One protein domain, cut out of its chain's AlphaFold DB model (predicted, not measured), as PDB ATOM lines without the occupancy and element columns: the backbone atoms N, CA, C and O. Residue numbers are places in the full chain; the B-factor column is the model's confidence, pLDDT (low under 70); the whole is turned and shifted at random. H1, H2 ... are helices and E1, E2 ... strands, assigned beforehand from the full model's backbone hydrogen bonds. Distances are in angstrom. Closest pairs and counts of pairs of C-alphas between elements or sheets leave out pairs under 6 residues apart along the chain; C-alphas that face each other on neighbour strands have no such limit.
ATOM      1  N   LYS A 131     221.084 191.422 198.330       94.62
ATOM      2  CA  LYS A 131     221.366 190.121 198.957       94.62
ATOM      3  C   LYS A 131     221.169 188.956 197.993       94.62
ATOM      4  O   LYS A 131     221.872 187.958 198.123       94.62
ATOM      5  N   ASP A 132     220.288 189.131 197.013       93.88
ATOM      6  CA  ASP A 132     219.887 188.092 196.065       93.88
ATOM      7  C   ASP A 132     220.417 188.355 194.642       93.88
ATOM      8  O   ASP A 132     220.136 187.599 193.714       93.88
ATOM      9  N   VAL A 133     221.206 189.422 194.450       94.25
ATOM     10  CA  VAL A 133     221.795 189.798 193.155       94.25
ATOM     11  C   VAL A 133     223.317 189.676 193.207       94.25
ATOM     12  O   VAL A 133     223.977 190.372 193.981       94.25
ATOM     13  N   ASN A 134     223.883 188.822 192.349       95.25
ATOM     14  CA  ASN A 134     225.334 188.663 192.200       95.25
ATOM     15  C   ASN A 134     225.987 189.970 191.746       95.25
ATOM     16  O   ASN A 134     225.511 190.625 190.823       95.25
ATOM     17  N   PHE A 135     227.117 190.324 192.358       94.56
ATOM     18  CA  PHE A 135     227.848 191.536 192.015       94.56
ATOM     19  C   PHE A 135     228.316 191.536 190.551       94.56
ATOM     20  O   PHE A 135     229.075 190.670 190.124       94.56
ATOM     21  N   VAL A 136     227.936 192.566 189.793       93.12
ATOM     22  CA  VAL A 136     228.472 192.813 188.449       93.12
ATOM     23  C   VAL A 136     229.626 193.821 188.526       93.12
ATOM     24  O   VAL A 136     229.409 194.953 188.972       93.12
ATOM     25  N   PRO A 137     230.848 193.464 188.083       89.12
ATOM     26  CA  PRO A 137     231.992 194.368 188.104       89.12
ATOM     27  C   PRO A 137     231.779 195.652 187.292       89.12
ATOM     28  O   PRO A 137     231.081 195.620 186.278       89.12
ATOM     29  N   PRO A 138     232.461 196.762 187.639       85.00
ATOM     30  CA  PRO A 138     232.301 198.040 186.940       85.00
ATOM     31  C   PRO A 138     232.616 197.974 185.440       85.00
ATOM     32  O   PRO A 138     231.979 198.660 184.645       85.00
ATOM     33  N   SER A 139     233.592 197.149 185.051       80.44
ATOM     34  CA  SER A 139     233.993 196.951 183.654       80.44
ATOM     35  C   SER A 139     233.086 195.977 182.898       80.44
ATOM     36  O   SER A 139     233.201 195.875 181.682       80.44
ATOM     37  N   GLY A 140     232.221 195.228 183.592       75.50
ATOM     38  CA  GLY A 140     231.491 194.089 183.026       75.50
ATOM     39  C   GLY A 140     232.376 192.881 182.689       75.50
ATOM     40  O   GLY A 140     231.864 191.865 182.229       75.50
ATOM     41  N   PHE A 141     233.687 192.963 182.936       70.69
ATOM     42  CA  PHE A 141     234.650 191.908 182.633       70.69
ATOM     43  C   PHE A 141     235.460 191.513 183.876       70.69
ATOM     44  O   PHE A 141     235.645 192.289 184.819       70.69
ATOM     45  N   LEU A 142     236.011 190.298 183.858       69.75
ATOM     46  CA  LEU A 142     236.937 189.782 184.873       69.75
ATOM     47  C   LEU A 142     238.341 190.409 184.736       69.75
ATOM     48  O   LEU A 142     239.338 189.702 184.614       69.75
ATOM     49  N   VAL A 143     238.432 191.740 184.690       68.19
ATOM     50  CA  VAL A 143     239.676 192.461 184.394       68.19
ATOM     51  C   VAL A 143     240.136 193.265 185.602       68.19
ATOM     52  O   VAL A 143     239.642 194.357 185.854       68.19
ATOM     53  N   GLY A 144     241.159 192.743 186.281       73.69
ATOM     54  CA  GLY A 144     241.992 193.502 187.212       73.69
ATOM     55  C   GLY A 144     241.257 194.106 188.416       73.69
ATOM     56  O   GLY A 144     240.128 193.740 188.728       73.69
ATOM     57  N   PRO A 145     241.926 194.990 189.165       86.88
ATOM     58  CA  PRO A 145     241.307 195.734 190.255       86.88
ATOM     59  C   PRO A 145     240.444 196.896 189.768       86.88
ATOM     60  O   PRO A 145     240.663 197.441 188.692       86.88
ATOM     61  N   ALA A 146     239.538 197.343 190.632       90.88
ATOM     62  CA  ALA A 146     238.807 198.594 190.463       90.88
ATOM     63  C   ALA A 146     238.930 199.450 191.725       90.88
ATOM     64  O   ALA A 146     239.296 198.949 192.793       90.88
ATOM     65  N   THR A 147     238.629 200.743 191.614       92.06
ATOM     66  CA  THR A 147     238.585 201.605 192.797       92.06
ATOM     67  C   THR A 147     237.419 201.190 193.698       92.06
ATOM     68  O   THR A 147     236.379 200.730 193.218       92.06
ATOM     69  N   ALA A 148     237.562 201.347 195.015       93.00
ATOM     70  CA  ALA A 148     236.496 201.057 195.972       93.00
ATOM     71  C   ALA A 148     235.227 201.854 195.639       93.00
ATOM     72  O   ALA A 148     234.117 201.336 195.737       93.00
ATOM     73  N   GLN A 149     235.397 203.093 195.176       92.94
ATOM     74  CA  GLN A 149     234.310 203.928 194.689       92.94
ATOM     75  C   GLN A 149     233.591 203.316 193.479       92.94
ATOM     76  O   GLN A 149     232.361 203.277 193.466       92.94
ATOM     77  N   ASP A 150     234.318 202.824 192.474       92.56
ATOM     78  CA  ASP A 150     233.704 202.204 191.295       92.56
ATOM     79  C   ASP A 150     232.970 200.914 191.650       92.56
ATOM     80  O   ASP A 150     231.884 200.670 191.127       92.56
ATOM     81  N   ILE A 151     233.513 200.122 192.579       93.75
ATOM     82  CA  ILE A 151     232.851 198.920 193.103       93.75
ATOM     83  C   ILE A 151     231.538 199.293 193.798       93.75
ATOM     84  O   ILE A 151     230.503 198.697 193.497       93.75
ATOM     85  N   ILE A 152     231.548 200.311 194.668       95.56
ATOM     86  CA  ILE A 152     230.333 200.796 195.339       95.56
ATOM     87  C   ILE A 152     229.299 201.240 194.305       95.56
ATOM     88  O   ILE A 152     228.143 200.832 194.367       95.56
ATOM     89  N   ARG A 153     229.713 202.024 193.307       94.69
ATOM     90  CA  ARG A 153     228.831 202.493 192.233       94.69
ATOM     91  C   ARG A 153     228.262 201.342 191.408       94.69
ATOM     92  O   ARG A 153     227.077 201.357 191.096       94.69
ATOM     93  N   ALA A 154     229.075 200.353 191.050       93.94
ATOM     94  CA  ALA A 154     228.629 199.195 190.280       93.94
ATOM     95  C   ALA A 154     227.613 198.343 191.054       93.94
ATOM     96  O   ALA A 154     226.632 197.880 190.475       93.94
ATOM     97  N   ALA A 155     227.790 198.198 192.369       95.38
ATOM     98  CA  ALA A 155     226.807 197.551 193.230       95.38
ATOM     99  C   ALA A 155     225.513 198.378 193.342       95.38
ATOM    100  O   ALA A 155     224.425 197.864 193.092       95.38
ATOM    101  N   LEU A 156     225.616 199.682 193.618       96.12
ATOM    102  CA  LEU A 156     224.456 200.572 193.744       96.12
ATOM    103  C   LEU A 156     223.660 200.707 192.440       96.12
ATOM    104  O   LEU A 156     222.437 200.800 192.487       96.12
ATOM    105  N   LYS A 157     224.304 200.634 191.270       94.62
ATOM    106  CA  LYS A 157     223.620 200.600 189.964       94.62
ATOM    107  C   LYS A 157     222.639 199.431 189.836       94.62
ATOM    108  O   LYS A 157     221.622 199.574 189.161       94.62
ATOM    109  N   GLN A 158     222.898 198.303 190.498       94.44
ATOM    110  CA  GLN A 158     222.033 197.118 190.438       94.44
ATOM    111  C   GLN A 158     220.721 197.299 191.219       94.44
ATOM    112  O   GLN A 158     219.726 196.640 190.902       94.44
ATOM    113  N   THR A 159     220.649 198.276 192.136       95.44
ATOM    114  CA  THR A 159     219.365 198.722 192.719       95.44
ATOM    115  C   THR A 159     218.425 199.244 191.624       95.44
ATOM    116  O   THR A 159     217.208 199.109 191.725       95.44
ATOM    117  N   GLY A 160     218.967 199.749 190.508       94.12
ATOM    118  CA  GLY A 160     218.219 200.402 189.434       94.12
ATOM    119  C   GLY A 160     217.832 201.849 189.757       94.12
ATOM    120  O   GLY A 160     217.081 202.458 188.995       94.12
ATOM    121  N   LEU A 161     218.311 202.389 190.880       94.44
ATOM    122  CA  LEU A 161     218.109 203.778 191.266       94.44
ATOM    123  C   LEU A 161     219.287 204.628 190.786       94.44
ATOM    124  O   LEU A 161     220.448 204.342 191.078       94.44
ATOM    125  N   GLU A 162     218.977 205.692 190.052       93.44
ATOM    126  CA  GLU A 162     219.956 206.600 189.448       93.44
ATOM    127  C   GLU A 162     220.331 207.736 190.413       93.44
ATOM    128  O   GLU A 162     220.231 208.912 190.074       93.44
ATOM    129  N   LEU A 163     220.697 207.385 191.651       95.94
ATOM    130  CA  LEU A 163     221.031 208.363 192.691       95.94
ATOM    131  C   LEU A 163     222.526 208.690 192.700       95.94
ATOM    132  O   LEU A 163     223.381 207.834 192.450       95.94
ATOM    133  N   ASP A 164     222.830 209.934 193.051       95.50
ATOM    134  CA  ASP A 164     224.190 210.422 193.250       95.50
ATOM    135  C   ASP A 164     224.861 209.741 194.451       95.50
ATOM    136  O   ASP A 164     224.191 209.290 195.381       95.50
ATOM    137  N   LEU A 165     226.195 209.673 194.444       95.00
ATOM    138  CA  LEU A 165     226.992 209.080 195.520       95.00
ATOM    139  C   LEU A 165     227.784 210.164 196.250       95.00
ATOM    140  O   LEU A 165     228.599 210.871 195.654       95.00
ATOM    141  N   TRP A 166     227.551 210.285 197.552       94.38
ATOM    142  CA  TRP A 166     228.258 211.199 198.439       94.38
ATOM    143  C   TRP A 166     229.106 210.399 199.425       94.38
ATOM    144  O   TRP A 166     228.605 209.530 200.137       94.38
ATOM    145  N   VAL A 167     230.402 210.699 199.470       93.31
ATOM    146  CA  VAL A 167     231.382 209.974 200.284       93.31
ATOM    147  C   VAL A 167     231.943 210.890 201.367       93.31
ATOM    148  O   VAL A 167     232.646 211.851 201.074       93.31
ATOM    149  N   ALA A 168     231.663 210.574 202.626       91.50
ATOM    150  CA  ALA A 168     232.299 211.147 203.807       91.50
ATOM    151  C   ALA A 168     233.280 210.134 204.398       91.50
ATOM    152  O   ALA A 168     232.982 209.398 205.346       91.50
ATOM    153  N   ASP A 169     234.464 210.090 203.805       89.31
ATOM    154  CA  ASP A 169     235.574 209.272 204.257       89.31
ATOM    155  C   ASP A 169     236.841 210.125 204.239       89.31
ATOM    156  O   ASP A 169     237.225 210.644 203.194       89.31
ATOM    157  N   HIS A 170     237.453 210.319 205.408       85.06
ATOM    158  CA  HIS A 170     238.649 211.153 205.588       85.06
ATOM    159  C   HIS A 170     239.870 210.336 206.026       85.06
ATOM    160  O   HIS A 170     240.797 210.884 206.626       85.06
ATOM    161  N   VAL A 171     239.863 209.019 205.789       86.06
ATOM    162  CA  VAL A 171     241.030 208.166 206.058       86.06
ATOM    163  C   VAL A 171     241.872 208.056 204.809       86.06
ATOM    164  O   VAL A 171     241.485 207.401 203.841       86.06
ATOM    165  N   PHE A 172     243.059 208.635 204.875       87.12
ATOM    166  CA  PHE A 172     244.019 208.604 203.788       87.12
ATOM    167  C   PHE A 172     245.181 207.706 204.164       87.12
ATOM    168  O   PHE A 172     245.662 207.730 205.295       87.12
ATOM    169  N   GLU A 173     245.641 206.917 203.207       85.31
ATOM    170  CA  GLU A 173     246.995 206.388 203.273       85.31
ATOM    171  C   GLU A 173     247.978 207.552 203.015       85.31
ATOM    172  O   GLU A 173     247.617 208.549 202.391       85.31
ATOM    173  N   THR A 174     249.208 207.463 203.516       81.50
ATOM    174  CA  THR A 174     250.234 208.523 203.449       81.50
ATOM    175  C   THR A 174     250.496 209.050 202.045       81.50
ATOM    176  O   THR A 174     250.818 210.225 201.888       81.50
ATOM    177  N   ARG A 175     250.378 208.199 201.025       83.06
ATOM    178  CA  ARG A 175     250.633 208.541 199.624       83.06
ATOM    179  C   ARG A 175     249.376 208.974 198.875       83.06
ATOM    180  O   ARG A 175     249.481 209.351 197.711       83.06
ATOM    181  N   MET A 176     248.198 208.924 199.502       87.62
ATOM    182  CA  MET A 176     246.967 209.400 198.876       87.62
ATOM    183  C   MET A 176     246.929 210.929 198.835       87.62
ATOM    184  O   MET A 176     247.288 211.618 199.789       87.62
ATOM    185  N   ASN A 177     246.411 211.466 197.734       87.00
ATOM    186  CA  ASN A 177     246.086 212.874 197.612       87.00
ATOM    187  C   ASN A 177     244.837 213.184 198.449       87.00
ATOM    188  O   ASN A 177     243.732 212.758 198.113       87.00
ATOM    189  N   THR A 178     245.004 213.966 199.513       85.19
ATOM    190  CA  THR A 178     243.916 214.386 200.413       85.19
ATOM    191  C   THR A 178     242.897 215.317 199.750       85.19
ATOM    192  O   THR A 178     241.790 215.486 200.255       85.19
ATOM    193  N   SER A 179     243.236 215.898 198.596       83.88
ATOM    194  CA  SER A 179     242.317 216.719 197.792       83.88
ATOM    195  C   SER A 179     241.367 215.877 196.933       83.88
ATOM    196  O   SER A 179     240.454 216.416 196.315       83.88
ATOM    197  N   GLN A 180     241.574 214.561 196.863       85.50
ATOM    198  CA  GLN A 180     240.740 213.622 196.114       85.50
ATOM    199  C   GLN A 180     240.008 212.674 197.065       85.50
ATOM    200  O   GLN A 180     240.402 212.507 198.216       85.50
ATOM    201  N   ASN A 181     238.945 212.027 196.584       87.94
ATOM    202  CA  ASN A 181     238.228 211.025 197.368       87.94
ATOM    203  C   ASN A 181     239.192 209.871 197.718       87.94
ATOM    204  O   ASN A 181     239.832 209.324 196.815       87.94
ATOM    205  N   PRO A 182     239.328 209.450 198.987       90.75
ATOM    206  CA  PRO A 182     240.167 208.295 199.303       90.75
ATOM    207  C   PRO A 182     239.650 207.011 198.640       90.75
ATOM    208  O   PRO A 182     240.446 206.169 198.225       90.75
ATOM    209  N   LEU A 183     238.333 206.866 198.448       92.31
ATOM    210  CA  LEU A 183     237.759 205.685 197.795       92.31
ATOM    211  C   LEU A 183     238.020 205.632 196.285       92.31
ATOM    212  O   LEU A 183     237.979 204.540 195.720       92.31
ATOM    213  N   SER A 184     238.310 206.765 195.632       91.50
ATOM    214  CA  SER A 184     238.743 206.773 194.224       91.50
ATOM    215  C   SER A 184     240.220 206.416 194.059       91.50
ATOM    216  O   SER A 184     240.672 206.207 192.940       91.50
ATOM    217  N   GLN A 185     240.980 206.367 195.154       91.25
ATOM    218  CA  GLN A 185     242.407 206.028 195.166       91.25
ATOM    219  C   GLN A 185     242.663 204.632 195.757       91.25
ATOM    220  O   GLN A 185     243.721 204.044 195.541       91.25
ATOM    221  N   LEU A 186     241.695 204.080 196.496       89.44
ATOM    222  CA  LEU A 186     241.754 202.741 197.074       89.44
ATOM    223  C   LEU A 186     241.411 201.682 196.020       89.44
ATOM    224  O   LEU A 186     240.254 201.561 195.631       89.44
ATOM    225  N   LEU A 187     242.396 200.892 195.590       89.19
ATOM    226  CA  LEU A 187     242.194 199.799 194.635       89.19
ATOM    227  C   LEU A 187     241.880 198.487 195.352       89.19
ATOM    228  O   LEU A 187     242.586 198.073 196.267       89.19
ATOM    229  N   ILE A 188     240.839 197.799 194.891       87.69
ATOM    230  CA  ILE A 188     240.404 196.518 195.440       87.69
ATOM    231  C   ILE A 188     240.323 195.502 194.312       87.69
ATOM    232  O   ILE A 188     239.710 195.731 193.266       87.69
ATOM    233  N   ASN A 189     240.955 194.353 194.540       88.25
ATOM    234  CA  ASN A 189     240.867 193.226 193.630       88.25
ATOM    235  C   ASN A 189     239.517 192.525 193.819       88.25
ATOM    236  O   ASN A 189     239.378 191.635 194.661       88.25
ATOM    237  N   TYR A 190     238.516 192.935 193.039       86.81
ATOM    238  CA  TYR A 190     237.165 192.387 193.139       86.81
ATOM    239  C   TYR A 190     237.071 190.921 192.683       86.81
ATOM    240  O   TYR A 190     236.104 190.248 193.022       86.81
ATOM    241  N   LEU A 191     238.094 190.375 192.007       88.38
ATOM    242  CA  LEU A 191     238.177 188.938 191.704       88.38
ATOM    243  C   LEU A 191     238.267 188.076 192.972       88.38
ATOM    244  O   LEU A 191     238.010 186.877 192.920       88.38
ATOM    245  N   ALA A 192     238.606 188.669 194.122       86.56
ATOM    246  CA  ALA A 192     238.555 187.985 195.410       86.56
ATOM    247  C   ALA A 192     237.126 187.608 195.852       86.56
ATOM    248  O   ALA A 192     236.991 186.791 196.760       86.56
ATOM    249  N   TYR A 193     236.094 188.184 195.221       89.00
ATOM    250  CA  TYR A 193     234.679 187.882 195.467       89.00
ATOM    251  C   TYR A 193     234.100 186.865 194.475       89.00
ATOM    252  O   TYR A 193     232.890 186.679 194.433       89.00
ATOM    253  N   LEU A 194     234.928 186.229 193.640       89.56
ATOM    254  CA  LEU A 194     234.475 185.132 192.788       89.56
ATOM    255  C   LEU A 194     234.148 183.907 193.651       89.56
ATOM    256  O   LEU A 194     235.018 183.373 194.341       89.56
ATOM    257  N   THR A 195     232.898 183.451 193.590       86.56
ATOM    258  CA  THR A 195     232.466 182.204 194.246       86.56
ATOM    259  C   THR A 195     232.812 180.988 193.398       86.56
ATOM    260  O   THR A 195     233.187 179.935 193.918       86.56
ATOM    261  N   ASN A 196     232.724 181.144 192.079       82.88
ATOM    262  CA  ASN A 196     233.091 180.149 191.087       82.88
ATOM    263  C   ASN A 196     233.799 180.853 189.904       82.88
ATOM    264  O   ASN A 196     234.337 181.945 190.061       82.88
ATOM    265  N   LYS A 197     233.895 180.215 188.732       78.00
ATOM    266  CA  LYS A 197     234.615 180.792 187.582       78.00
ATOM    267  C   LYS A 197     233.895 181.975 186.917       78.00
ATOM    268  O   LYS A 197     234.538 182.678 186.142       78.00
ATOM    269  N   GLU A 198     232.607 182.168 187.188       81.19
ATOM    270  CA  GLU A 198     231.732 183.081 186.439       81.19
ATOM    271  C   GLU A 198     230.894 183.987 187.359       81.19
ATOM    272  O   GLU A 198     230.665 185.148 187.024       81.19
ATOM    273  N   ASP A 199     230.523 183.507 188.545       88.62
ATOM    274  CA  ASP A 199     229.677 184.201 189.508       88.62
ATOM    275  C   ASP A 199     230.477 184.854 190.634       88.62
ATOM    276  O   ASP A 199     231.298 184.233 191.327       88.62
ATOM    277  N   PHE A 200     230.145 186.114 190.880       91.75
ATOM    278  CA  PHE A 200     230.563 186.837 192.067       91.75
ATOM    279  C   PHE A 200     229.600 186.605 193.227       91.75
ATOM    280  O   PHE A 200     228.440 186.245 193.039       91.75
ATOM    281  N   GLU A 201     230.083 186.861 194.435       93.56
ATOM    282  CA  GLU A 201     229.238 186.970 195.619       93.56
ATOM    283  C   GLU A 201     228.147 188.035 195.440       93.56
ATOM    284  O   GLU A 201     228.307 188.960 194.631       93.56
ATOM    285  N   PRO A 202     227.053 187.948 196.219       95.75
ATOM    286  CA  PRO A 202     226.020 188.970 196.216       95.75
ATOM    287  C   PRO A 202     226.593 190.378 196.402       95.75
ATOM    288  O   PRO A 202     227.497 190.598 197.217       95.75
ATOM    289  N   ALA A 203     226.041 191.346 195.671       95.75
ATOM    290  CA  ALA A 203     226.450 192.747 195.731       95.75
ATOM    291  C   ALA A 203     226.370 193.309 197.158       95.75
ATOM    292  O   ALA A 203     227.219 194.114 197.546       95.75
ATOM    293  N   TRP A 204     225.409 192.831 197.957       95.19
ATOM    294  CA  TRP A 204     225.323 193.116 199.387       95.19
ATOM    295  C   TRP A 204     226.613 192.753 200.124       95.19
ATOM    296  O   TRP A 204     227.170 193.596 200.817       95.19
ATOM    297  N   THR A 205     227.114 191.528 199.960       93.69
ATOM    298  CA  THR A 205     228.302 191.037 200.673       93.69
ATOM    299  C   THR A 205     229.536 191.859 200.321       93.69
ATOM    300  O   THR A 205     230.301 192.250 201.202       93.69
ATOM    301  N   VAL A 206     229.698 192.187 199.035       93.75
ATOM    302  CA  VAL A 206     230.798 193.035 198.556       93.75
ATOM    303  C   VAL A 206     230.731 194.426 199.196       93.75
ATOM    304  O   VAL A 206     231.736 194.926 199.701       93.75
ATOM    305  N   LEU A 207     229.550 195.052 199.217       94.69
ATOM    306  CA  LEU A 207     229.342 196.359 199.844       94.69
ATOM    307  C   LEU A 207     229.520 196.321 201.367       94.69
ATOM    308  O   LEU A 207     230.093 197.248 201.941       94.69
ATOM    309  N   GLU A 208     229.048 195.267 202.026       93.19
ATOM    310  CA  GLU A 208     229.133 195.104 203.474       93.19
ATOM    311  C   GLU A 208     230.593 194.971 203.919       93.19
ATOM    312  O   GLU A 208     231.012 195.664 204.849       93.19
ATOM    313  N   GLU A 209     231.408 194.183 203.209       91.38
ATOM    314  CA  GLU A 209     232.845 194.094 203.484       91.38
ATOM    315  C   GLU A 209     233.553 195.449 203.324       91.38
ATOM    316  O   GLU A 209     234.407 195.790 204.145       91.38
ATOM    317  N   LEU A 210     233.174 196.261 202.329       91.88
ATOM    318  CA  LEU A 210     233.709 197.619 202.156       91.88
ATOM    319  C   LEU A 210     233.300 198.560 203.292       91.88
ATOM    320  O   LEU A 210     234.129 199.327 203.793       91.88
ATOM    321  N   CYS A 211     232.039 198.493 203.718       93.00
ATOM    322  CA  CYS A 211     231.537 199.260 204.853       93.00
ATOM    323  C   CYS A 211     232.299 198.892 206.134       93.00
ATOM    324  O   CYS A 211     232.766 199.776 206.852       93.00
ATOM    325  N   ILE A 212     232.508 197.598 206.389       90.25
ATOM    326  CA  ILE A 212     233.279 197.109 207.539       90.25
ATOM    327  C   ILE A 212     234.739 197.568 207.451       90.25
ATOM    328  O   ILE A 212     235.253 198.141 208.415       90.25
ATOM    329  N   LEU A 213     235.388 197.394 206.294       88.62
ATOM    330  CA  LEU A 213     236.785 197.779 206.058       88.62
ATOM    331  C   LEU A 213     237.046 199.255 206.382       88.62
ATOM    332  O   LEU A 213     238.101 199.600 206.910       88.62
ATOM    333  N   ARG A 214     236.088 200.135 206.074       90.25
ATOM    334  CA  ARG A 214     236.212 201.584 206.298       90.25
ATOM    335  C   ARG A 214     235.546 202.064 207.587       90.25
ATOM    336  O   ARG A 214     235.626 203.254 207.902       90.25
ATOM    337  N   SER A 215     234.938 201.163 208.363       90.94
ATOM    338  CA  SER A 215     234.092 201.507 209.517       90.94
ATOM    339  C   SER A 215     233.029 202.553 209.145       90.94
ATOM    340  O   SER A 215     232.904 203.606 209.779       90.94
ATOM    341  N   ALA A 216     232.323 202.286 208.050       92.06
ATOM    342  CA  ALA A 216     231.385 203.186 207.403       92.06
ATOM    343  C   ALA A 216     229.973 202.601 207.325       92.06
ATOM    344  O   ALA A 216     229.770 201.392 207.428       92.06
ATOM    345  N   GLN A 217     229.010 203.495 207.145       92.94
ATOM    346  CA  GLN A 217     227.619 203.197 206.848       92.94
ATOM    347  C   GLN A 217     227.323 203.557 205.393       92.94
ATOM    348  O   GLN A 217     227.758 204.615 204.928       92.94
ATOM    349  N   LEU A 218     226.548 202.713 204.713       95.06
ATOM    350  CA  LEU A 218     225.968 202.995 203.402       95.06
ATOM    351  C   LEU A 218     224.442 203.029 203.513       95.06
ATOM    352  O   LEU A 218     223.846 202.042 203.937       95.06
ATOM    353  N   LEU A 219     223.822 204.151 203.145       94.44
ATOM    354  CA  LEU A 219     222.372 204.352 203.240       94.44
ATOM    355  C   LEU A 219     221.874 205.432 202.278       94.44
ATOM    356  O   LEU A 219     222.675 206.202 201.752       94.44
ATOM    357  N   GLN A 220     220.560 205.528 202.080       94.56
ATOM    358  CA  GLN A 220     219.954 206.609 201.300       94.56
ATOM    359  C   GLN A 220     219.563 207.796 202.191       94.56
ATOM    360  O   GLN A 220     218.797 207.636 203.133       94.56
ATOM    361  N   VAL A 221     220.039 209.008 201.905       91.19
ATOM    362  CA  VAL A 221     219.662 210.216 202.667       91.19
ATOM    363  C   VAL A 221     219.525 211.385 201.706       91.19
ATOM    364  O   VAL A 221     220.422 211.593 200.902       91.19
ATOM    365  N   ASN A 222     218.450 212.172 201.812       92.00
ATOM    366  CA  ASN A 222     218.230 213.377 200.996       92.00
ATOM    367  C   ASN A 222     218.410 213.126 199.485       92.00
ATOM    368  O   ASN A 222     219.112 213.869 198.804       92.00
ATOM    369  N   GLY A 223     217.837 212.032 198.983       93.81
ATOM    370  CA  GLY A 223     217.879 211.692 197.563       93.81
ATOM    371  C   GLY A 223     219.241 211.239 197.040       93.81
ATOM    372  O   GLY A 223     219.420 211.176 195.826       93.81
ATOM    373  N   VAL A 224     220.201 210.927 197.914       95.44
ATOM    374  CA  VAL A 224     221.537 210.461 197.517       95.44
ATOM    375  C   VAL A 224     221.943 209.197 198.264       95.44
ATOM    376  O   VAL A 224     221.520 208.953 199.398       95.44
ATOM    377  N   TRP A 225     222.807 208.399 197.643       96.69
ATOM    378  CA  TRP A 225     223.548 207.356 198.336       96.69
ATOM    379  C   TRP A 225     224.645 207.993 199.180       96.69
ATOM    380  O   TRP A 225     225.512 208.702 198.673       96.69
ATOM    381  N   MET A 226     224.623 207.722 200.476       94.38
ATOM    382  CA  MET A 226     225.554 208.268 201.448       94.38
ATOM    383  C   MET A 226     226.468 207.161 201.962       94.38
ATOM    384  O   MET A 226     226.014 206.267 202.673       94.38
ATOM    385  N   PHE A 227     227.760 207.253 201.653       95.00
ATOM    386  CA  PHE A 227     228.802 206.435 202.267       95.00
ATOM    387  C   PHE A 227     229.543 207.282 203.299       95.00
ATOM    388  O   PHE A 227     230.277 208.197 202.933       95.00
ATOM    389  N   ARG A 228     229.359 207.019 204.594       92.44
ATOM    390  CA  ARG A 228     229.905 207.872 205.665       92.44
ATOM    391  C   ARG A 228     230.573 207.065 206.766       92.44
ATOM    392  O   ARG A 228     230.007 206.089 207.248       92.44
ATOM    393  N   ARG A 229     231.759 207.477 207.213       89.94
ATOM    394  CA  ARG A 229     232.417 206.856 208.375       89.94
ATOM    395  C   ARG A 229     231.685 207.173 209.676       89.94
ATOM    396  O   ARG A 229     231.310 208.317 209.916       89.94
ATOM    397  N   ILE A 230     231.575 206.181 210.559       87.69
ATOM    398  CA  ILE A 230     230.888 206.319 211.858       87.69
ATOM    399  C   ILE A 230     231.574 207.366 212.734       87.69
ATOM    400  O   ILE A 230     230.910 208.162 213.386       87.69
ATOM    401  N   SER A 231     232.908 207.430 212.695       83.94
ATOM    402  CA  SER A 231     233.680 208.410 213.469       83.94
ATOM    403  C   SER A 231     233.360 209.865 213.111       83.94
ATOM    404  O   SER A 231     233.669 210.755 213.893       83.94
ATOM    405  N   LEU A 232     232.772 210.114 211.936       82.00
ATOM    406  CA  LEU A 232     232.381 211.452 211.494       82.00
ATOM    407  C   LEU A 232     230.973 211.841 211.964       82.00
ATOM    408  O   LEU A 232     230.648 213.023 211.936       82.00
ATOM    409  N   LEU A 233     230.159 210.892 212.443       77.88
ATOM    410  CA  LEU A 233     228.796 211.162 212.923       77.88
ATOM    411  C   LEU A 233     228.765 212.010 214.199       77.88
ATOM    412  O   LEU A 233     227.796 212.720 214.434       77.88
ATOM    413  N   ASN A 234     229.836 211.972 214.996       70.88
ATOM    414  CA  ASN A 234     229.946 212.726 216.246       70.88
ATOM    415  C   ASN A 234     230.510 214.151 216.052       70.88
ATOM    416  O   ASN A 234     230.686 214.877 217.028       70.88
ATOM    417  N   GLY A 235     230.848 214.545 214.817       62.62
ATOM    418  CA  GLY A 235     231.438 215.848 214.498       62.62
ATOM    419  C   GLY A 235     230.410 216.872 214.009       62.62
ATOM    420  O   GLY A 235     229.447 216.529 213.333       62.62
ATOM    421  N   SER A 236     230.638 218.154 214.303       56.31
ATOM    422  CA  SER A 236     229.733 219.264 213.962       56.31
ATOM    423  C   SER A 236     229.793 219.736 212.498       56.31
ATOM    424  O   SER A 236     228.979 220.565 212.099       56.31
ATOM    425  N   ALA A 237     230.702 219.202 211.676       68.94
ATOM    426  CA  ALA A 237     230.725 219.430 210.232       68.94
ATOM    427  C   ALA A 237     231.305 218.208 209.503       68.94
ATOM    428  O   ALA A 237     232.405 217.755 209.821       68.94
ATOM    429  N   ILE A 238     230.567 217.686 208.518       74.06
ATOM    430  CA  ILE A 238     230.999 216.578 207.659       74.06
ATOM    431  C   ILE A 238     231.164 217.125 206.240       74.06
ATOM    432  O   ILE A 238     230.212 217.645 205.656       74.06
ATOM    433  N   SER A 239     232.368 217.013 205.682       80.88
ATOM    434  CA  SER A 239     232.625 217.295 204.268       80.88
ATOM    435  C   SER A 239     232.461 216.022 203.434       80.88
ATOM    436  O   SER A 239     232.828 214.925 203.867       80.88
ATOM    437  N   TYR A 240     231.898 216.175 202.233       86.62
ATOM    438  CA  TYR A 240     231.550 215.068 201.342       86.62
ATOM    439  C   TYR A 240     232.232 215.221 199.985       86.62
ATOM    440  O   TYR A 240     232.142 216.273 199.359       86.62
ATOM    441  N   TYR A 241     232.807 214.146 199.466       89.25
ATOM    442  CA  TYR A 241     233.114 214.035 198.046       89.25
ATOM    443  C   TYR A 241     231.820 213.692 197.310       89.25
ATOM    444  O   TYR A 241     231.239 212.633 197.545       89.25
ATOM    445  N   ARG A 242     231.338 214.600 196.458       90.06
ATOM    446  CA  ARG A 242     230.061 214.446 195.749       90.06
ATOM    447  C   ARG A 242     230.281 214.033 194.303       90.06
ATOM    448  O   ARG A 242     231.081 214.638 193.590       90.06
ATOM    449  N   GLN A 243     229.538 213.026 193.866       89.75
ATOM    450  CA  GLN A 243     229.580 212.525 192.500       89.75
ATOM    451  C   GLN A 243     228.186 212.245 191.988       89.75
ATOM    452  O   GLN A 243     227.348 211.708 192.712       89.75
ATOM    453  N   LYS A 244     227.981 212.540 190.709       91.88
ATOM    454  CA  LYS A 244     226.760 212.165 190.023       91.88
ATOM    455  C   LYS A 244     226.648 210.654 189.871       91.88
ATOM    456  O   LYS A 244     227.655 209.931 189.856       91.88
ATOM    457  N   PHE A 245     225.432 210.170 189.659       89.62
ATOM    458  CA  PHE A 245     225.174 208.770 189.322       89.62
ATOM    459  C   PHE A 245     226.048 208.248 188.162       89.62
ATOM    460  O   PHE A 245     226.509 207.107 188.194       89.62
ATOM    461  N   ASP A 246     226.377 209.077 187.167       87.00
ATOM    462  CA  ASP A 246     227.229 208.699 186.027       87.00
ATOM    463  C   ASP A 246     228.732 208.594 186.362       87.00
ATOM    464  O   ASP A 246     229.459 207.864 185.690       87.00
ATOM    465  N   GLY A 247     229.177 209.175 187.482       84.00
ATOM    466  CA  GLY A 247     230.568 209.142 187.960       84.00
ATOM    467  C   GLY A 247     231.294 210.461 187.827       84.00
ATOM    468  O   GLY A 247     232.418 210.585 188.311       84.00
ATOM    469  N   THR A 248     230.653 211.459 187.231       87.44
ATOM    470  CA  THR A 248     231.205 212.804 187.151       87.44
ATOM    471  C   THR A 248     231.253 213.434 188.543       87.44
ATOM    472  O   THR A 248     230.279 213.417 189.300       87.44
ATOM    473  N   ALA A 249     232.418 213.963 188.917       83.81
ATOM    474  CA  ALA A 249     232.568 214.718 190.154       83.81
ATOM    475  C   ALA A 249     231.762 216.022 190.075       83.81
ATOM    476  O   ALA A 249     231.759 216.696 189.045       83.81
ATOM    477  N   LEU A 250     231.087 216.381 191.168       81.69
ATOM    478  CA  LEU A 250     230.403 217.665 191.298       81.69
ATOM    479  C   LEU A 250     231.416 218.709 191.796       81.69
ATOM    480  O   LEU A 250     232.055 218.506 192.825       81.69
ATOM    481  N   SER A 251     231.576 219.812 191.061       58.84
ATOM    482  CA  SER A 251     232.606 220.847 191.278       58.84
ATOM    483  C   SER A 251     232.444 221.680 192.555       58.84
ATOM    484  O   SER A 251     233.355 222.417 192.921       58.84
ATOM    485  N   ASP A 252     231.308 221.570 193.242       51.91
ATOM    486  CA  ASP A 252     230.849 222.601 194.180       51.91
ATOM    487  C   ASP A 252     231.150 222.299 195.656       51.91
ATOM    488  O   ASP A 252     230.485 222.833 196.545       51.91
ATOM    489  N   VAL A 253     232.131 221.441 195.963       50.00
ATOM    490  CA  VAL A 253     232.453 221.121 197.363       50.00
ATOM    491  C   VAL A 253     233.845 221.585 197.756       50.00
ATOM    492  O   VAL A 253     234.852 220.961 197.437       50.00
ATOM    493  N   GLN A 254     233.867 222.663 198.541       44.31
ATOM    494  CA  GLN A 254     234.958 222.969 199.461       44.31
ATOM    495  C   GLN A 254     235.038 221.824 200.484       44.31
ATOM    496  O   GLN A 254     234.273 221.766 201.446       44.31
ATOM    497  N   ILE A 255     235.923 220.863 200.240       50.44
ATOM    498  CA  ILE A 255     236.333 219.901 201.261       50.44
ATOM    499  C   ILE A 255     237.180 220.701 202.240       50.44
ATOM    500  O   ILE A 255     238.232 221.182 201.835       50.44
ATOM    501  N   ASP A 256     236.736 220.869 203.487       45.31
ATOM    502  CA  ASP A 256     237.605 221.402 204.538       45.31
ATOM    503  C   ASP A 256     238.756 220.400 204.756       45.31
ATOM    504  O   ASP A 256     238.530 219.318 205.311       45.31
ATOM    505  N   PRO A 257     239.983 220.703 204.292       47.50
ATOM    506  CA  PRO A 257     241.104 219.782 204.348       47.50
ATOM    507  C   PRO A 257     241.836 219.877 205.694       47.50
ATOM    508  O   PRO A 257     242.930 219.336 205.827       47.50
ATOM    509  N   SER A 258     241.285 220.574 206.697       44.59
ATOM    510  CA  SER A 258     241.967 220.826 207.971       44.59
ATOM    511  C   SER A 258     241.976 219.635 208.941       44.59
ATOM    512  O   SER A 258     242.640 219.706 209.976       44.59
ATOM    513  N   ARG A 259     241.274 218.527 208.637       51.00
ATOM    514  CA  ARG A 259     241.173 217.345 209.527       51.00
ATOM    515  C   ARG A 259     241.342 215.949 208.876       51.00
ATOM    516  O   ARG A 259     240.655 215.020 209.307       51.00
ATOM    517  N   PRO A 260     242.214 215.718 207.874       52.66
ATOM    518  CA  PRO A 260     242.450 214.370 207.368       52.66
ATOM    519  C   PRO A 260     243.122 213.508 208.440       52.66
ATOM    520  O   PRO A 260     244.101 213.914 209.069       52.66
ATOM    521  N   VAL A 261     242.628 212.284 208.619       52.62
ATOM    522  CA  VAL A 261     243.330 211.267 209.405       52.62
ATOM    523  C   VAL A 261     244.236 210.511 208.440       52.62
ATOM    524  O   VAL A 261     243.781 209.643 207.694       52.62
ATOM    525  N   VAL A 262     245.519 210.871 208.427       50.19
ATOM    526  CA  VAL A 262     246.530 210.188 207.611       50.19
ATOM    527  C   VAL A 262     247.057 208.978 208.378       50.19
ATOM    528  O   VAL A 262     247.669 209.111 209.439       50.19
ATOM    529  N   VAL A 263     246.833 207.784 207.836       49.03
ATOM    530  CA  VAL A 263     247.434 206.542 208.323       49.03
ATOM    531  C   VAL A 263     248.844 206.465 207.744       49.03
ATOM    532  O   VAL A 263     249.022 206.316 206.532       49.03
ATOM    533  N   LYS A 264     249.852 206.616 208.612       39.41
ATOM    534  CA  LYS A 264     251.266 206.539 208.226       39.41
ATOM    535  C   LYS A 264     251.615 205.122 207.746       39.41
ATOM    536  O   LYS A 264     251.555 204.201 208.554       39.41
ATOM    537  N   SER A 265     251.999 204.945 206.479       44.06
ATOM    538  CA  SER A 265     252.694 203.741 206.001       44.06
ATOM    539  C   SER A 265     254.166 204.051 205.711       44.06
ATOM    540  O   SER A 265     254.568 205.211 205.594       44.06
ATOM    541  N   ASN A 266     254.989 203.003 205.684       39.69
ATOM    542  CA  ASN A 266     256.444 203.097 205.605       39.69
ATOM    543  C   ASN A 266     256.894 203.730 204.256       39.69
ATOM    544  O   ASN A 266     256.562 203.185 203.199       39.69
ATOM    545  N   PRO A 267     257.619 204.866 204.245       41.84
ATOM    546  CA  PRO A 267     257.805 205.700 203.049       41.84
ATOM    547  C   PRO A 267     258.697 205.138 201.920       41.84
ATOM    548  O   PRO A 267     258.646 205.678 200.817       41.84
ATOM    549  N   ASP A 268     259.415 204.027 202.089       42.41
ATOM    550  CA  ASP A 268     260.583 203.687 201.245       42.41
ATOM    551  C   ASP A 268     260.336 202.922 199.916       42.41
ATOM    552  O   ASP A 268     261.199 202.181 199.453       42.41
ATOM    553  N   LEU A 269     259.200 203.090 199.228       44.56
ATOM    554  CA  LEU A 269     258.949 202.420 197.928       44.56
ATOM    555  C   LEU A 269     258.289 203.357 196.902       44.56
ATOM    556  O   LEU A 269     257.070 203.444 196.829       44.56
ATOM    557  N   ALA A 270     259.094 204.062 196.106       36.03
ATOM    558  CA  ALA A 270     258.678 205.133 195.189       36.03
ATOM    559  C   ALA A 270     258.186 204.668 193.795       36.03
ATOM    560  O   ALA A 270     258.623 205.190 192.772       36.03
ATOM    561  N   THR A 271     257.260 203.713 193.725       39.97
ATOM    562  CA  THR A 271     256.540 203.382 192.477       39.97
ATOM    563  C   THR A 271     255.040 203.481 192.712       39.97
ATOM    564  O   THR A 271     254.611 203.254 193.843       39.97
ATOM    565  N   GLU A 272     254.264 203.865 191.684       39.19
ATOM    566  CA  GLU A 272     252.791 203.956 191.684       39.19
ATOM    567  C   GLU A 272     252.188 202.829 192.520       39.19
ATOM    568  O   GLU A 272     252.094 201.673 192.097       39.19
ATOM    569  N   THR A 273     251.903 203.136 193.783       42.41
ATOM    570  CA  THR A 273     251.639 202.081 194.746       42.41
ATOM    571  C   THR A 273     250.182 201.757 194.587       42.41
ATOM    572  O   THR A 273     249.311 202.490 195.045       42.41
ATOM    573  N   ILE A 274     249.916 200.655 193.902       46.22
ATOM    574  CA  ILE A 274     248.654 199.954 194.018       46.22
ATOM    575  C   ILE A 274     248.429 199.727 195.519       46.22
ATOM    576  O   ILE A 274     249.056 198.857 196.125       46.22
ATOM    577  N   LEU A 275     247.564 200.537 196.129       51.09
ATOM    578  CA  LEU A 275     247.161 200.402 197.527       51.09
ATOM    579  C   LEU A 275     246.136 199.273 197.639       51.09
ATOM    580  O   LEU A 275     244.979 199.477 197.985       51.09
ATOM    581  N   MET A 276     246.578 198.071 197.287       54.78
ATOM    582  CA  MET A 276     245.908 196.828 197.625       54.78
ATOM    583  C   MET A 276     246.554 196.275 198.887       54.78
ATOM    584  O   MET A 276     247.761 196.421 199.092       54.78
ATOM    585  N   ASN A 277     245.780 195.565 199.704       55.38
ATOM    586  CA  ASN A 277     246.372 194.722 200.735       55.38
ATOM    587  C   ASN A 277     247.430 193.818 200.067       55.38
ATOM    588  O   ASN A 277     247.156 193.195 199.040       55.38
ATOM    589  N   TYR A 278     248.643 193.756 200.616       50.41
ATOM    590  CA  TYR A 278     249.745 192.957 200.068       50.41
ATOM    591  C   TYR A 278     249.354 191.485 199.827       50.41
ATOM    592  O   TYR A 278     249.811 190.860 198.865       50.41
ATOM    593  N   ASP A 279     248.435 190.945 200.641       51.28
ATOM    594  CA  ASP A 279     247.851 189.617 200.437       51.28
ATOM    595  C   ASP A 279     247.024 189.523 199.136       51.28
ATOM    596  O   ASP A 279     247.054 188.478 198.489       51.28
ATOM    597  N   GLN A 280     246.339 190.596 198.715       57.41
ATOM    598  CA  GLN A 280     245.542 190.661 197.476       57.41
ATOM    599  C   GLN A 280     246.381 190.815 196.211       57.41
ATOM    600  O   GLN A 280     245.982 190.340 195.149       57.41
ATOM    601  N   VAL A 281     247.556 191.439 196.326       59.16
ATOM    602  CA  VAL A 281     248.528 191.512 195.225       59.16
ATOM    603  C   VAL A 281     249.055 190.112 194.889       59.16
ATOM    604  O   VAL A 281     249.354 189.808 193.738       59.16
ATOM    605  N   ARG A 282     249.168 189.234 195.896       50.06
ATOM    606  CA  ARG A 282     249.789 187.907 195.757       50.06
ATOM    607  C   ARG A 282     248.798 186.747 195.672       50.06
ATOM    608  O   ARG A 282     249.193 185.667 195.225       50.06
ATOM    609  N   ARG A 283     247.564 186.900 196.161       58.22
ATOM    610  CA  ARG A 283     246.563 185.823 196.260       58.22
ATOM    611  C   ARG A 283     245.150 186.376 196.054       58.22
ATOM    612  O   ARG A 283     244.832 187.452 196.540       58.22
TER     613      ARG A 283
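Overview. This is residues 131 to 283 of the 916 residues of an uncharacterized protein of Siphonobacter sp. BAB-5385 (UniProt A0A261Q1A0). With little regular structure, this is a small, twisted sheet with H1 and H3 side by side over one face, two layers amid long loops; the strand pair E2 and E6 lies off to one side. Of 153 printed residues, 58 are in named elements, mixed, ordered H1 E1 E2 H2 H3 E3 E4 E5 E6 H4; the mixed sheet runs E3 E4 E1 E5. It is compact, radius of gyration of the C-alphas 15.6 A, spanning 45 by 43 by 26 A.

Along the chain. Find C-alpha 148 at (236.496, 201.057, 195.972); H1 runs to residue 158, 16.0 A. Next find E1, 164 to 168; E2, 171 to 173; H2, 190 to 193; H3, 203 to 214, 16.9 A; the hairpin E3, 216 to 221, and E4, 224 to 229; E5, 241 to 243; E6, 261 to 263; H4, 278 to 282, ending at (249.789, 187.907, 195.757).

Arrangement. Within hydrogen-bond range, find N 217 and O 228, 2.8 A, in antiparallel E3 and E4; N 166 and O 225, 2.8 A, in parallel E4 and E1; N 165 and O 243, 2.9 A, in antiparallel E1 and E5. H1 and H3 touch, closest C-alphas Ala 155 and Ala 203, 5.4 A. In H3 and H4 every O i to N i+4 pair is within range, in H1 6 of 7; H2 is too short.

Size, cuts and confidence. The printed part has no cut. E2 to H2, E4 to E5, E5 to E6 and E6 to H4 are long links. The model's pLDDT is under 70 at residues 142 to 143, 235 to 237 and 251 to 283.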